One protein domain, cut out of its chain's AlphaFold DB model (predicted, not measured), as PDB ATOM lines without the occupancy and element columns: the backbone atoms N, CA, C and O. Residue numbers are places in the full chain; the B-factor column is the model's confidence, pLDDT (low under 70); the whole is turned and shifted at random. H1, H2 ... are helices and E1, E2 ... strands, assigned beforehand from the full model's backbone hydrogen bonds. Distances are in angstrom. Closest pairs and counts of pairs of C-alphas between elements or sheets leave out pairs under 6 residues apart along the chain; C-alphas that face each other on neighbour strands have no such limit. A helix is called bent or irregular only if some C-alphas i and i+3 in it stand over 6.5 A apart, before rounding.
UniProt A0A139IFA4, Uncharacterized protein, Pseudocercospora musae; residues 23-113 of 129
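This is residues 23 to 113 of the 129 residues of an uncharacterized protein of Pseudocercospora musae (UniProt A0A139IFA4). A single sheet of six antiparallel strands is curled like part of a barrel and left open between its edge strands E2 and E3, with the short helix H1 on the face of E4 turned away from E1 and E2. The long hairpin of E3 and E4 makes one end of the elongated outline, and its tip, residues 61 to 66, sticks out free. The printed part has 91 residues, with named elements in the order E1, E2, E3, E4, E5, H1, E6 and a sheet order of E2, E1, E6, E5, E4, E3; the class is mostly strand. The whole is compact, with a radius of gyration of the C-alphas of 13.1 A and spans of 44 by 27 by 22 A.

E1, residues 23 to 26, begins at C-alpha 23, (8.215, -10.801, 1.213). E2 follows at residues 35 to 41, 19.6 A long. E3, residues 47 to 62, is the longest strand by residues and measures 32.1 A; its C-alpha 62 is at (-10.948, -28.575, -13.545). E4, residues 65 to 77, measures 31.9 A, and E5, residues 80 to 86, 18.4 A. H1 is residues 96 to 99. E6, residues 104 to 112, is 24.6 A long and ends at C-alpha 112, (12.228, -3.923, -0.390).

The sheet is twisted and is a folded sheet, bent back on itself into two leaves that face each other: E2, E1 and E6 face E4 and E3, with E5 as the hinge. E1 and E2 form a hairpin, with N 24 and O 37 at 2.9 A. E1 is also antiparallel to E6, where N 23 and O 110 are 2.8 A apart. E6 and E5 are antiparallel at 144 degrees, with N 83 and O 107 at 2.8 A. E3, E4 and E5 make a meander, each strand the antiparallel neighbour of the one before. In its hairpin of E4 and E5, N 73 and O 84 are 2.8 A apart; in that of E3 and E4, N 52 and O 72 are 2.8 A apart. E3 bends by 94 degrees at residue 55 and E4 by 67 degrees at residue 70. E2 and E3 are only just apart, their closest C-alphas being 8.3 A from each other. H1 is on the sheet at a height of 7.6 A and only just over E4, on which 3 of its 4 C-alphas fall; the closest C-alphas of H1 and E4 are those of Cys 99 and Cys 73, 5.3 A. H1 is too short for an O i to N i+4 pair, and its 1 O i to N i+3 pair is within range.

The two C-alphas farthest apart are those of Gly 64 and Ala 113, 45.0 A. The printed part has no cut and no long link. Mean pLDDT of the printed part is 80.1; residue 31, residues 43 to 46 and residue 102 are under 70.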
ATOM      1  N   THR A  23       9.348 -10.458   0.373       84.44
ATOM      2  CA  THR A  23       8.215 -10.801   1.213       84.44
ATOM      3  C   THR A  23       7.167 -11.491   0.360       84.44
ATOM      4  O   THR A  23       6.575 -10.858  -0.513       84.44
ATOM      5  N   ILE A  24       6.898 -12.762   0.643       85.19
ATOM      6  CA  ILE A  24       5.743 -13.478   0.095       85.19
ATOM      7  C   ILE A  24       4.591 -13.336   1.078       85.19
ATOM      8  O   ILE A  24       4.757 -13.591   2.269       85.19
ATOM      9  N   THR A  25       3.428 -12.935   0.575       85.69
ATOM     10  CA  THR A  25       2.176 -12.913   1.339       85.69
ATOM     11  C   THR A  25       1.186 -13.881   0.709       85.69
ATOM     12  O   THR A  25       0.722 -13.643  -0.407       85.69
ATOM     13  N   THR A  26       0.870 -14.959   1.423       83.25
ATOM     14  CA  THR A  26      -0.118 -15.972   1.032       83.25
ATOM     15  C   THR A  26      -1.465 -15.639   1.665       83.25
ATOM     16  O   THR A  26      -1.541 -15.320   2.855       83.25
ATOM     17  N   LYS A  27      -2.538 -15.672   0.868       81.75
ATOM     18  CA  LYS A  27      -3.905 -15.469   1.361       81.75
ATOM     19  C   LYS A  27      -4.901 -16.264   0.525       81.75
ATOM     20  O   LYS A  27      -5.141 -15.918  -0.627       81.75
ATOM     21  N   GLY A  28      -5.513 -17.283   1.117       77.56
ATOM     22  CA  GLY A  28      -6.435 -18.187   0.430       77.56
ATOM     23  C   GLY A  28      -5.742 -19.157  -0.530       77.56
ATOM     24  O   GLY A  28      -6.395 -19.714  -1.409       77.56
ATOM     25  N   CYS A  29      -4.432 -19.360  -0.379       78.00
ATOM     26  CA  CYS A  29      -3.664 -20.322  -1.164       78.00
ATOM     27  C   CYS A  29      -4.016 -21.753  -0.730       78.00
ATOM     28  O   CYS A  29      -3.690 -22.166   0.381       78.00
ATOM     29  N   HIS A  30      -4.634 -22.555  -1.594       74.75
ATOM     30  CA  HIS A  30      -4.914 -23.954  -1.273       74.75
ATOM     31  C   HIS A  30      -3.636 -24.772  -0.992       74.75
ATOM     32  O   HIS A  30      -2.688 -24.785  -1.772       74.75
ATOM     33  N   GLY A  31      -3.598 -25.481   0.138       69.38
ATOM     34  CA  GLY A  31      -2.433 -26.292   0.522       69.38
ATOM     35  C   GLY A  31      -1.231 -25.487   1.035       69.38
ATOM     36  O   GLY A  31      -0.190 -26.074   1.318       69.38
ATOM     37  N   VAL A  32      -1.369 -24.169   1.209       74.31
ATOM     38  CA  VAL A  32      -0.349 -23.301   1.810       74.31
ATOM     39  C   VAL A  32      -0.982 -22.557   2.970       74.31
ATOM     40  O   VAL A  32      -2.111 -22.092   2.877       74.31
ATOM     41  N   SER A  33      -0.266 -22.440   4.084       77.00
ATOM     42  CA  SER A  33      -0.770 -21.638   5.197       77.00
ATOM     43  C   SER A  33      -0.787 -20.160   4.815       77.00
ATOM     44  O   SER A  33       0.187 -19.648   4.253       77.00
ATOM     45  N   ASP A  34      -1.879 -19.477   5.144       80.94
ATOM     46  CA  ASP A  34      -1.949 -18.022   5.064       80.94
ATOM     47  C   ASP A  34      -0.905 -17.403   5.992       80.94
ATOM     48  O   ASP A  34      -0.714 -17.841   7.130       80.94
ATOM     49  N   GLY A  35      -0.225 -16.372   5.509       81.88
ATOM     50  CA  GLY A  35       0.827 -15.738   6.278       81.88
ATOM     51  C   GLY A  35       1.782 -14.916   5.435       81.88
ATOM     52  O   GLY A  35       1.543 -14.604   4.268       81.88
ATOM     53  N   GLN A  36       2.881 -14.545   6.078       82.06
ATOM     54  CA  GLN A  36       3.943 -13.775   5.463       82.06
ATOM     55  C   GLN A  36       5.282 -14.458   5.726       82.06
ATOM     56  O   GLN A  36       5.636 -14.716   6.876       82.06
ATOM     57  N   ALA A  37       6.035 -14.709   4.660       78.06
ATOM     58  CA  ALA A  37       7.397 -15.212   4.729       78.06
ATOM     59  C   ALA A  37       8.354 -14.156   4.175       78.06
ATOM     60  O   ALA A  37       8.078 -13.542   3.143       78.06
ATOM     61  N   ASN A  38       9.474 -13.948   4.863       78.75
ATOM     62  CA  ASN A  38      10.532 -13.045   4.427       78.75
ATOM     63  C   ASN A  38      11.788 -13.856   4.111       78.75
ATOM     64  O   ASN A  38      12.161 -14.735   4.886       78.75
ATOM     65  N   PHE A  39      12.439 -13.540   3.002       76.50
ATOM     66  CA  PHE A  39      13.714 -14.120   2.600       76.50
ATOM     67  C   PHE A  39      14.603 -13.036   2.012       76.50
ATOM     68  O   PHE A  39      14.133 -12.014   1.513       76.50
ATOM     69  N   TRP A  40      15.904 -13.260   2.108       76.75
ATOM     70  CA  TRP A  40      16.913 -12.311   1.675       76.75
ATOM     71  C   TRP A  40      17.692 -12.912   0.522       76.75
ATOM     72  O   TRP A  40      18.212 -14.022   0.643       76.75
ATOM     73  N   TYR A  41      17.761 -12.183  -0.588       74.25
ATOM     74  CA  TYR A  41      18.454 -12.636  -1.785       74.25
ATOM     75  C   TYR A  41      19.328 -11.535  -2.362       74.25
ATOM     76  O   TYR A  41      18.950 -10.365  -2.378       74.25
ATOM     77  N   THR A  42      20.515 -11.903  -2.829       73.81
ATOM     78  CA  THR A  42      21.378 -10.971  -3.549       73.81
ATOM     79  C   THR A  42      20.831 -10.827  -4.962       73.81
ATOM     80  O   THR A  42      20.878 -11.780  -5.732       73.81
ATOM     81  N   ASP A  43      20.308  -9.656  -5.298       67.81
ATOM     82  CA  ASP A  43      19.901  -9.331  -6.663       67.81
ATOM     83  C   ASP A  43      20.565  -8.036  -7.126       67.81
ATOM     84  O   ASP A  43      21.051  -7.229  -6.331       67.81
ATOM     85  N   ASP A  44      20.585  -7.845  -8.436       67.62
ATOM     86  CA  ASP A  44      21.050  -6.643  -9.119       67.62
ATOM     87  C   ASP A  44      19.931  -5.601  -9.299       67.62
ATOM     88  O   ASP A  44      20.061  -4.660 -10.085       67.62
ATOM     89  N   ASN A  45      18.831  -5.750  -8.551       64.44
ATOM     90  CA  ASN A  45      17.637  -4.914  -8.619       64.44
ATOM     91  C   ASN A  45      16.886  -4.998  -9.966       64.44
ATOM     92  O   ASN A  45      16.050  -4.135 -10.238       64.44
ATOM     93  N   GLN A  46      17.154  -6.010 -10.804       68.94
ATOM     94  CA  GLN A  46      16.475  -6.184 -12.095       68.94
ATOM     95  C   GLN A  46      15.396  -7.262 -12.032       68.94
ATOM     96  O   GLN A  46      14.248  -7.004 -12.401       68.94
ATOM     97  N   CYS A  47      15.722  -8.437 -11.490       76.19
ATOM     98  CA  CYS A  47      14.769  -9.534 -11.358       76.19
ATOM     99  C   CYS A  47      15.256 -10.640 -10.404       76.19
ATOM    100  O   CYS A  47      16.443 -10.781 -10.124       76.19
ATOM    101  N   MET A  48      14.319 -11.461  -9.935       82.88
ATOM    102  CA  MET A  48      14.576 -12.672  -9.154       82.88
ATOM    103  C   MET A  48      13.485 -13.695  -9.448       82.88
ATOM    104  O   MET A  48      12.330 -13.336  -9.679       82.88
ATOM    105  N   TRP A  49      13.834 -14.972  -9.421       84.38
ATOM    106  CA  TRP A  49      12.851 -16.044  -9.360       84.38
ATOM    107  C   TRP A  49      13.231 -17.061  -8.287       84.38
ATOM    108  O   TRP A  49      14.411 -17.273  -7.998       84.38
ATOM    109  N   GLY A  50      12.215 -17.690  -7.704       82.31
ATOM    110  CA  GLY A  50      12.365 -18.712  -6.682       82.31
ATOM    111  C   GLY A  50      11.244 -19.739  -6.754       82.31
ATOM    112  O   GLY A  50      10.077 -19.374  -6.869       82.31
ATOM    113  N   ALA A  51      11.598 -21.015  -6.668       81.44
ATOM    114  CA  ALA A  51      10.663 -22.126  -6.595       81.44
ATOM    115  C   ALA A  51      10.711 -22.774  -5.207       81.44
ATOM    116  O   ALA A  51      11.785 -23.114  -4.704       81.44
ATOM    117  N   LEU A  52       9.535 -22.965  -4.610       79.62
ATOM    118  CA  LEU A  52       9.326 -23.735  -3.391       79.62
ATOM    119  C   LEU A  52       8.594 -25.032  -3.732       79.62
ATOM    120  O   LEU A  52       7.501 -25.010  -4.298       79.62
ATOM    121  N   TRP A  53       9.173 -26.162  -3.347       82.25
ATOM    122  CA  TRP A  53       8.581 -27.476  -3.567       82.25
ATOM    123  C   TRP A  53       7.537 -27.780  -2.496       82.25
ATOM    124  O   TRP A  53       7.793 -27.616  -1.303       82.25
ATOM    125  N   LEU A  54       6.357 -28.235  -2.914       78.50
ATOM    126  CA  LEU A  54       5.323 -28.651  -1.979       78.50
ATOM    127  C   LEU A  54       5.654 -30.050  -1.455       78.50
ATOM    128  O   LEU A  54       5.815 -30.993  -2.225       78.50
ATOM    129  N   THR A  55       5.702 -30.207  -0.133       78.31
ATOM    130  CA  THR A  55       5.824 -31.526   0.514       78.31
ATOM    131  C   THR A  55       4.596 -32.403   0.282       78.31
ATOM    132  O   THR A  55       4.661 -33.623   0.405       78.31
ATOM    133  N   SER A  56       3.460 -31.796  -0.052       81.94
ATOM    134  CA  SER A  56       2.228 -32.474  -0.443       81.94
ATOM    135  C   SER A  56       1.634 -31.742  -1.646       81.94
ATOM    136  O   SER A  56       1.221 -30.592  -1.487       81.94
ATOM    137  N   PRO A  57       1.616 -32.361  -2.843       83.25
ATOM    138  CA  PRO A  57       1.069 -31.735  -4.041       83.25
ATOM    139  C   PRO A  57      -0.390 -31.304  -3.864       83.25
ATOM    140  O   PRO A  57      -1.191 -32.012  -3.247       83.25
ATOM    141  N   TYR A  58      -0.738 -30.151  -4.430       82.62
ATOM    142  CA  TYR A  58      -2.111 -29.653  -4.479       82.62
ATOM    143  C   TYR A  58      -2.768 -30.128  -5.776       82.62
ATOM    144  O   TYR A  58      -2.198 -29.959  -6.847       82.62
ATOM    145  N   VAL A  59      -3.957 -30.724  -5.690       86.19
ATOM    146  CA  VAL A  59      -4.713 -31.175  -6.865       86.19
ATOM    147  C   VAL A  59      -5.977 -30.340  -7.001       86.19
ATOM    148  O   VAL A  59      -6.779 -30.260  -6.069       86.19
ATOM    149  N   GLU A  60      -6.160 -29.737  -8.170       83.75
ATOM    150  CA  GLU A  60      -7.357 -28.985  -8.527       83.75
ATOM    151  C   GLU A  60      -8.119 -29.715  -9.635       83.75
ATOM    152  O   GLU A  60      -7.585 -29.973 -10.714       83.75
ATOM    153  N   GLY A  61      -9.382 -30.046  -9.366       79.81
ATOM    154  CA  GLY A  61     -10.271 -30.633 -10.364       79.81
ATOM    155  C   GLY A  61     -10.854 -29.552 -11.270       79.81
ATOM    156  O   GLY A  61     -11.681 -28.750 -10.831       79.81
ATOM    157  N   VAL A  62     -10.480 -29.547 -12.549       75.50
ATOM    158  CA  VAL A  62     -10.948 -28.575 -13.545       75.50
ATOM    159  C   VAL A  62     -11.726 -29.302 -14.643       75.50
ATOM    160  O   VAL A  62     -11.158 -29.994 -15.480       75.50
ATOM    161  N   LYS A  63     -13.060 -29.149 -14.646       71.31
ATOM    162  CA  LYS A  63     -14.000 -29.582 -15.712       71.31
ATOM    163  C   LYS A  63     -13.638 -30.903 -16.431       71.31
ATOM    164  O   LYS A  63     -13.647 -30.962 -17.658       71.31
ATOM    165  N   GLY A  64     -13.384 -31.967 -15.668       76.00
ATOM    166  CA  GLY A  64     -13.163 -33.321 -16.199       76.00
ATOM    167  C   GLY A  64     -11.705 -33.787 -16.242       76.00
ATOM    168  O   GLY A  64     -11.463 -34.922 -16.644       76.00
ATOM    169  N   HIS A  65     -10.757 -32.958 -15.798       78.12
ATOM    170  CA  HIS A  65      -9.353 -33.327 -15.623       78.12
ATOM    171  C   HIS A  65      -8.811 -32.778 -14.299       78.12
ATOM    172  O   HIS A  65      -9.196 -31.689 -13.876       78.12
ATOM    173  N   ASP A  66      -7.901 -33.518 -13.673       85.62
ATOM    174  CA  ASP A  66      -7.216 -33.089 -12.455       85.62
ATOM    175  C   ASP A  66      -5.855 -32.485 -12.816       85.62
ATOM    176  O   ASP A  66      -5.084 -33.080 -13.574       85.62
ATOM    177  N   ILE A  67      -5.561 -31.301 -12.279       85.31
ATOM    178  CA  ILE A  67      -4.255 -30.650 -12.398       85.31
ATOM    179  C   ILE A  67      -3.523 -30.807 -11.070       85.31
ATOM    180  O   ILE A  67      -4.015 -30.369 -10.031       85.31
ATOM    181  N   THR A  68      -2.335 -31.411 -11.109       87.12
ATOM    182  CA  THR A  68      -1.469 -31.569  -9.935       87.12
ATOM    183  C   THR A  68      -0.379 -30.506  -9.929       87.12
ATOM    184  O   THR A  68       0.495 -30.486 -10.796       87.12
ATOM    185  N   TYR A  69      -0.400 -29.658  -8.909       87.44
ATOM    186  CA  TYR A  69       0.606 -28.647  -8.627       87.44
ATOM    187  C   TYR A  69       1.624 -29.181  -7.625       87.44
ATOM    188  O   TYR A  69       1.277 -29.609  -6.523       87.44
ATOM    189  N   ASN A  70       2.896 -29.137  -8.011       86.19
ATOM    190  CA  ASN A  70       4.008 -29.702  -7.245       86.19
ATOM    191  C   ASN A  70       4.887 -28.622  -6.602       86.19
ATOM    192  O   ASN A  70       5.693 -28.917  -5.718       86.19
ATOM    193  N   SER A  71       4.744 -27.368  -7.031       83.88
ATOM    194  CA  SER A  71       5.561 -26.261  -6.551       83.88
ATOM    195  C   SER A  71       4.826 -24.928  -6.572       83.88
ATOM    196  O   SER A  71       3.767 -24.772  -7.184       83.88
ATOM    197  N   ILE A  72       5.408 -23.961  -5.870       85.25
ATOM    198  CA  ILE A  72       5.039 -22.553  -5.925       85.25
ATOM    199  C   ILE A  72       6.223 -21.796  -6.485       85.25
ATOM    200  O   ILE A  72       7.327 -21.868  -5.951       85.25
ATOM    201  N   CYS A  73       5.966 -21.049  -7.541       86.50
ATOM    202  CA  CYS A  73       6.954 -20.272  -8.246       86.50
ATOM    203  C   CYS A  73       6.694 -18.793  -8.045       86.50
ATOM    204  O   CYS A  73       5.616 -18.308  -8.361       86.50
ATOM    205  N   CYS A  74       7.680 -18.089  -7.511       85.69
ATOM    206  CA  CYS A  74       7.634 -16.667  -7.239       85.69
ATOM    207  C   CYS A  74       8.603 -15.948  -8.165       85.69
ATOM    208  O   CYS A  74       9.778 -16.302  -8.238       85.69
ATOM    209  N   VAL A  75       8.119 -14.923  -8.857       87.19
ATOM    210  CA  VAL A  75       8.911 -14.132  -9.796       87.19
ATOM    211  C   VAL A  75       8.769 -12.665  -9.435       87.19
ATOM    212  O   VAL A  75       7.660 -12.157  -9.284       87.19
ATOM    213  N   TRP A  76       9.902 -11.983  -9.310       84.81
ATOM    214  CA  TRP A  76       9.988 -10.532  -9.251       84.81
ATOM    215  C   TRP A  76      10.674 -10.017 -10.514       84.81
ATOM    216  O   TRP A  76      11.759 -10.475 -10.868       84.81
ATOM    217  N   ASP A  77      10.040  -9.069 -11.193       83.19
ATOM    218  CA  ASP A  77      10.506  -8.514 -12.460       83.19
ATOM    219  C   ASP A  77      10.218  -7.008 -12.488       83.19
ATOM    220  O   ASP A  77       9.055  -6.593 -12.510       83.19
ATOM    221  N   HIS A  78      11.267  -6.182 -12.418       76.19
ATOM    222  CA  HIS A  78      11.205  -4.717 -12.542       76.19
ATOM    223  C   HIS A  78      10.076  -4.014 -11.748       76.19
ATOM    224  O   HIS A  78       9.479  -3.042 -12.211       76.19
ATOM    225  N   GLY A  79       9.791  -4.479 -10.528       73.00
ATOM    226  CA  GLY A  79       8.792  -3.875  -9.636       73.00
ATOM    227  C   GLY A  79       7.438  -4.586  -9.587       73.00
ATOM    228  O   GLY A  79       6.642  -4.262  -8.707       73.00
ATOM    229  N   SER A  80       7.197  -5.581 -10.445       78.12
ATOM    230  CA  SER A  80       6.073  -6.514 -10.299       78.12
ATOM    231  C   SER A  80       6.547  -7.800  -9.635       78.12
ATOM    232  O   SER A  80       7.591  -8.328 -10.006       78.12
ATOM    233  N   GLY A  81       5.807  -8.301  -8.650       83.88
ATOM    234  CA  GLY A  81       6.147  -9.536  -7.956       83.88
ATOM    235  C   GLY A  81       4.918 -10.388  -7.688       83.88
ATOM    236  O   GLY A  81       3.999  -9.971  -6.982       83.88
ATOM    237  N   GLU A  82       4.920 -11.604  -8.215       85.50
ATOM    238  CA  GLU A  82       3.789 -12.523  -8.134       85.50
ATOM    239  C   GLU A  82       4.281 -13.949  -7.896       85.50
ATOM    240  O   GLU A  82       5.397 -14.311  -8.276       85.50
ATOM    241  N   CYS A  83       3.448 -14.749  -7.235       86.19
ATOM    242  CA  CYS A  83       3.680 -16.169  -7.046       86.19
ATOM    243  C   CYS A  83       2.500 -16.988  -7.549       86.19
ATOM    244  O   CYS A  83       1.334 -16.653  -7.313       86.19
ATOM    245  N   PHE A  84       2.822 -18.118  -8.160       87.00
ATOM    246  CA  PHE A  84       1.883 -18.973  -8.858       87.00
ATOM    247  C   PHE A  84       2.117 -20.430  -8.486       87.00
ATOM    248  O   PHE A  84       3.247 -20.840  -8.214       87.00
ATOM    249  N   TYR A  85       1.057 -21.229  -8.512       86.00
ATOM    250  CA  TYR A  85       1.209 -22.675  -8.536       86.00
ATOM    251  C   TYR A  85       1.817 -23.122  -9.856       86.00
ATOM    252  O   TYR A  85       1.506 -22.584 -10.923       86.00
ATOM    253  N   ASN A  86       2.672 -24.131  -9.758       87.12
ATOM    254  CA  ASN A  86       3.385 -24.695 -10.880       87.12
ATOM    255  C   ASN A  86       3.349 -26.234 -10.796       87.12
ATOM    256  O   ASN A  86       3.405 -26.844  -9.722       87.12
ATOM    257  N   THR A  87       3.163 -26.870 -11.950       87.81
ATOM    258  CA  THR A  87       3.053 -28.328 -12.094       87.81
ATOM    259  C   THR A  87       4.417 -29.017 -12.114       87.81
ATOM    260  O   THR A  87       4.495 -30.226 -11.900       87.81
ATOM    261  N   HIS A  88       5.505 -28.273 -12.305       85.38
ATOM    262  CA  HIS A  88       6.869 -28.792 -12.270       85.38
ATOM    263  C   HIS A  88       7.289 -29.163 -10.848       85.38
ATOM    264  O   HIS A  88       6.982 -28.464  -9.877       85.38
ATOM    265  N   GLY A  89       7.986 -30.292 -10.732       74.94
ATOM    266  CA  GLY A  89       8.500 -30.832  -9.476       74.94
ATOM    267  C   GLY A  89       9.985 -30.544  -9.259       74.94
ATOM    268  O   GLY A  89      10.647 -29.903 -10.081       74.94
ATOM    269  N   SER A  90      10.506 -31.039  -8.132       73.25
ATOM    270  CA  SER A  90      11.896 -30.819  -7.723       73.25
ATOM    271  C   SER A  90      12.881 -31.200  -8.828       73.25
ATOM    272  O   SER A  90      12.829 -32.301  -9.377       73.25
ATOM    273  N   GLY A  91      13.774 -30.266  -9.159       75.81
ATOM    274  CA  GLY A  91      14.791 -30.447 -10.192       75.81
ATOM    275  C   GLY A  91      14.310 -30.243 -11.630       75.81
ATOM    276  O   GLY A  91      15.079 -30.536 -12.533       75.81
ATOM    277  N   SER A  92      13.082 -29.759 -11.860       80.75
ATOM    278  CA  SER A  92      12.564 -29.442 -13.206       80.75
ATOM    279  C   SER A  92      12.490 -27.942 -13.519       80.75
ATOM    280  O   SER A  92      12.204 -27.572 -14.653       80.75
ATOM    281  N   ILE A  93      12.750 -27.073 -12.538       82.94
ATOM    282  CA  ILE A  93      12.720 -25.612 -12.708       82.94
ATOM    283  C   ILE A  93      14.151 -25.093 -12.624       82.94
ATOM    284  O   ILE A  93      14.776 -25.174 -11.566       82.94
ATOM    285  N   HIS A  94      14.676 -24.563 -13.729       82.38
ATOM    286  CA  HIS A  94      16.063 -24.089 -13.821       82.38
ATOM    287  C   HIS A  94      16.172 -22.621 -14.220       82.38
ATOM    288  O   HIS A  94      17.266 -22.055 -14.216       82.38
ATOM    289  N   SER A  95      15.053 -21.996 -14.573       82.19
ATOM    290  CA  SER A  95      15.018 -20.629 -15.064       82.19
ATOM    291  C   SER A  95      13.741 -19.901 -14.649       82.19
ATOM    292  O   SER A  95      12.719 -20.513 -14.328       82.19
ATOM    293  N   LYS A  96      13.767 -18.566 -14.767       81.25
ATOM    294  CA  LYS A  96      12.562 -17.726 -14.675       81.25
ATOM    295  C   LYS A  96      11.468 -18.204 -15.639       81.25
ATOM    296  O   LYS A  96      10.297 -18.137 -15.293       81.25
ATOM    297  N   GLY A  97      11.843 -18.680 -16.830       82.38
ATOM    298  CA  GLY A  97      10.906 -19.164 -17.849       82.38
ATOM    299  C   GLY A  97      10.176 -20.441 -17.434       82.38
ATOM    300  O   GLY A  97       8.966 -20.525 -17.611       82.38
ATOM    301  N   ASP A  98      10.886 -21.389 -16.820       82.81
ATOM    302  CA  ASP A  98      10.277 -22.611 -16.270       82.81
ATOM    303  C   ASP A  98       9.349 -22.279 -15.095       82.81
ATOM    304  O   ASP A  98       8.304 -22.900 -14.899       82.81
ATOM    305  N   CYS A  99       9.733 -21.261 -14.321       81.00
ATOM    306  CA  CYS A  99       9.002 -20.838 -13.139       81.00
ATOM    307  C   CYS A  99       7.712 -20.079 -13.494       81.00
ATOM    308  O   CYS A  99       6.665 -20.336 -12.900       81.00
ATOM    309  N   ARG A 100       7.761 -19.214 -14.517       77.50
ATOM    310  CA  ARG A 100       6.658 -18.374 -15.021       77.50
ATOM    311  C   ARG A 100       5.753 -19.098 -16.029       77.50
ATOM    312  O   ARG A 100       5.280 -18.503 -16.994       77.50
ATOM    313  N   GLN A 101       5.525 -20.396 -15.838       73.19
ATOM    314  CA  GLN A 101       4.517 -21.148 -16.602       73.19
ATOM    315  C   GLN A 101       3.104 -21.011 -15.998       73.19
ATOM    316  O   GLN A 101       2.255 -21.870 -16.225       73.19
ATOM    317  N   ASP A 102       2.887 -19.941 -15.223       65.62
ATOM    318  CA  ASP A 102       1.685 -19.502 -14.508       65.62
ATOM    319  C   ASP A 102       0.445 -20.350 -14.775       65.62
ATOM    320  O   ASP A 102      -0.250 -20.184 -15.776       65.62
ATOM    321  N   THR A 103       0.150 -21.261 -13.848       70.19
ATOM    322  CA  THR A 103      -1.053 -22.088 -13.954       70.19
ATOM    323  C   THR A 103      -2.186 -21.549 -13.075       70.19
ATOM    324  O   THR A 103      -3.332 -21.530 -13.516       70.19
ATOM    325  N   ALA A 104      -1.873 -21.021 -11.881       73.69
ATOM    326  CA  ALA A 104      -2.825 -20.270 -11.055       73.69
ATOM    327  C   ALA A 104      -2.119 -19.315 -10.065       73.69
ATOM    328  O   ALA A 104      -1.194 -19.751  -9.374       73.69
ATOM    329  N   PRO A 105      -2.536 -18.038  -9.942       79.50
ATOM    330  CA  PRO A 105      -1.969 -17.108  -8.965       79.50
ATOM    331  C   PRO A 105      -2.368 -17.503  -7.544       79.50
ATOM    332  O   PRO A 105      -3.518 -17.856  -7.287       79.50
ATOM    333  N   CYS A 106      -1.423 -17.413  -6.611       81.00
ATOM    334  CA  CYS A 106      -1.674 -17.765  -5.216       81.00
ATOM    335  C   CYS A 106      -1.201 -16.683  -4.247       81.00
ATOM    336  O   CYS A 106      -1.936 -16.309  -3.337       81.00
ATOM    337  N   ALA A 107      -0.014 -16.118  -4.454       83.50
ATOM    338  CA  ALA A 107       0.586 -15.208  -3.488       83.50
ATOM    339  C   ALA A 107       1.167 -13.968  -4.163       83.50
ATOM    340  O   ALA A 107       1.466 -13.955  -5.355       83.50
ATOM    341  N   VAL A 108       1.340 -12.915  -3.372       86.06
ATOM    342  CA  VAL A 108       1.980 -11.681  -3.829       86.06
ATOM    343  C   VAL A 108       3.406 -11.649  -3.317       86.06
ATOM    344  O   VAL A 108       3.647 -11.914  -2.135       86.06
ATOM    345  N   LEU A 109       4.334 -11.270  -4.190       86.19
ATOM    346  CA  LEU A 109       5.731 -11.070  -3.851       86.19
ATOM    347  C   LEU A 109       6.040  -9.573  -3.832       86.19
ATOM    348  O   LEU A 109       5.813  -8.851  -4.798       86.19
ATOM    349  N   LYS A 110       6.593  -9.090  -2.725       85.69
ATOM    350  CA  LYS A 110       7.067  -7.711  -2.597       85.69
ATOM    351  C   LYS A 110       8.562  -7.700  -2.373       85.69
ATOM    352  O   LYS A 110       9.082  -8.540  -1.648       85.69
ATOM    353  N   ARG A 111       9.229  -6.713  -2.960       82.56
ATOM    354  CA  ARG A 111      10.650  -6.456  -2.749       82.56
ATOM    355  C   ARG A 111      10.827  -5.137  -2.009       82.56
ATOM    356  O   ARG A 111      10.197  -4.141  -2.363       82.56
ATOM    357  N   ALA A 112      11.711  -5.126  -1.024       79.06
ATOM    358  CA  ALA A 112      12.228  -3.923  -0.390       79.06
ATOM    359  C   ALA A 112      13.749  -3.862  -0.579       79.06
ATOM    360  O   ALA A 112      14.418  -4.895  -0.654       79.06
ATOM    361  N   ALA A 113      14.289  -2.642  -0.676       72.19
ATOM    362  CA  ALA A 113      15.731  -2.440  -0.760       72.19
ATOM    363  C   ALA A 113      16.424  -3.062   0.462       72.19
ATOM    364  O   ALA A 113      15.945  -2.938   1.590       72.19
TER     365      ALA A 113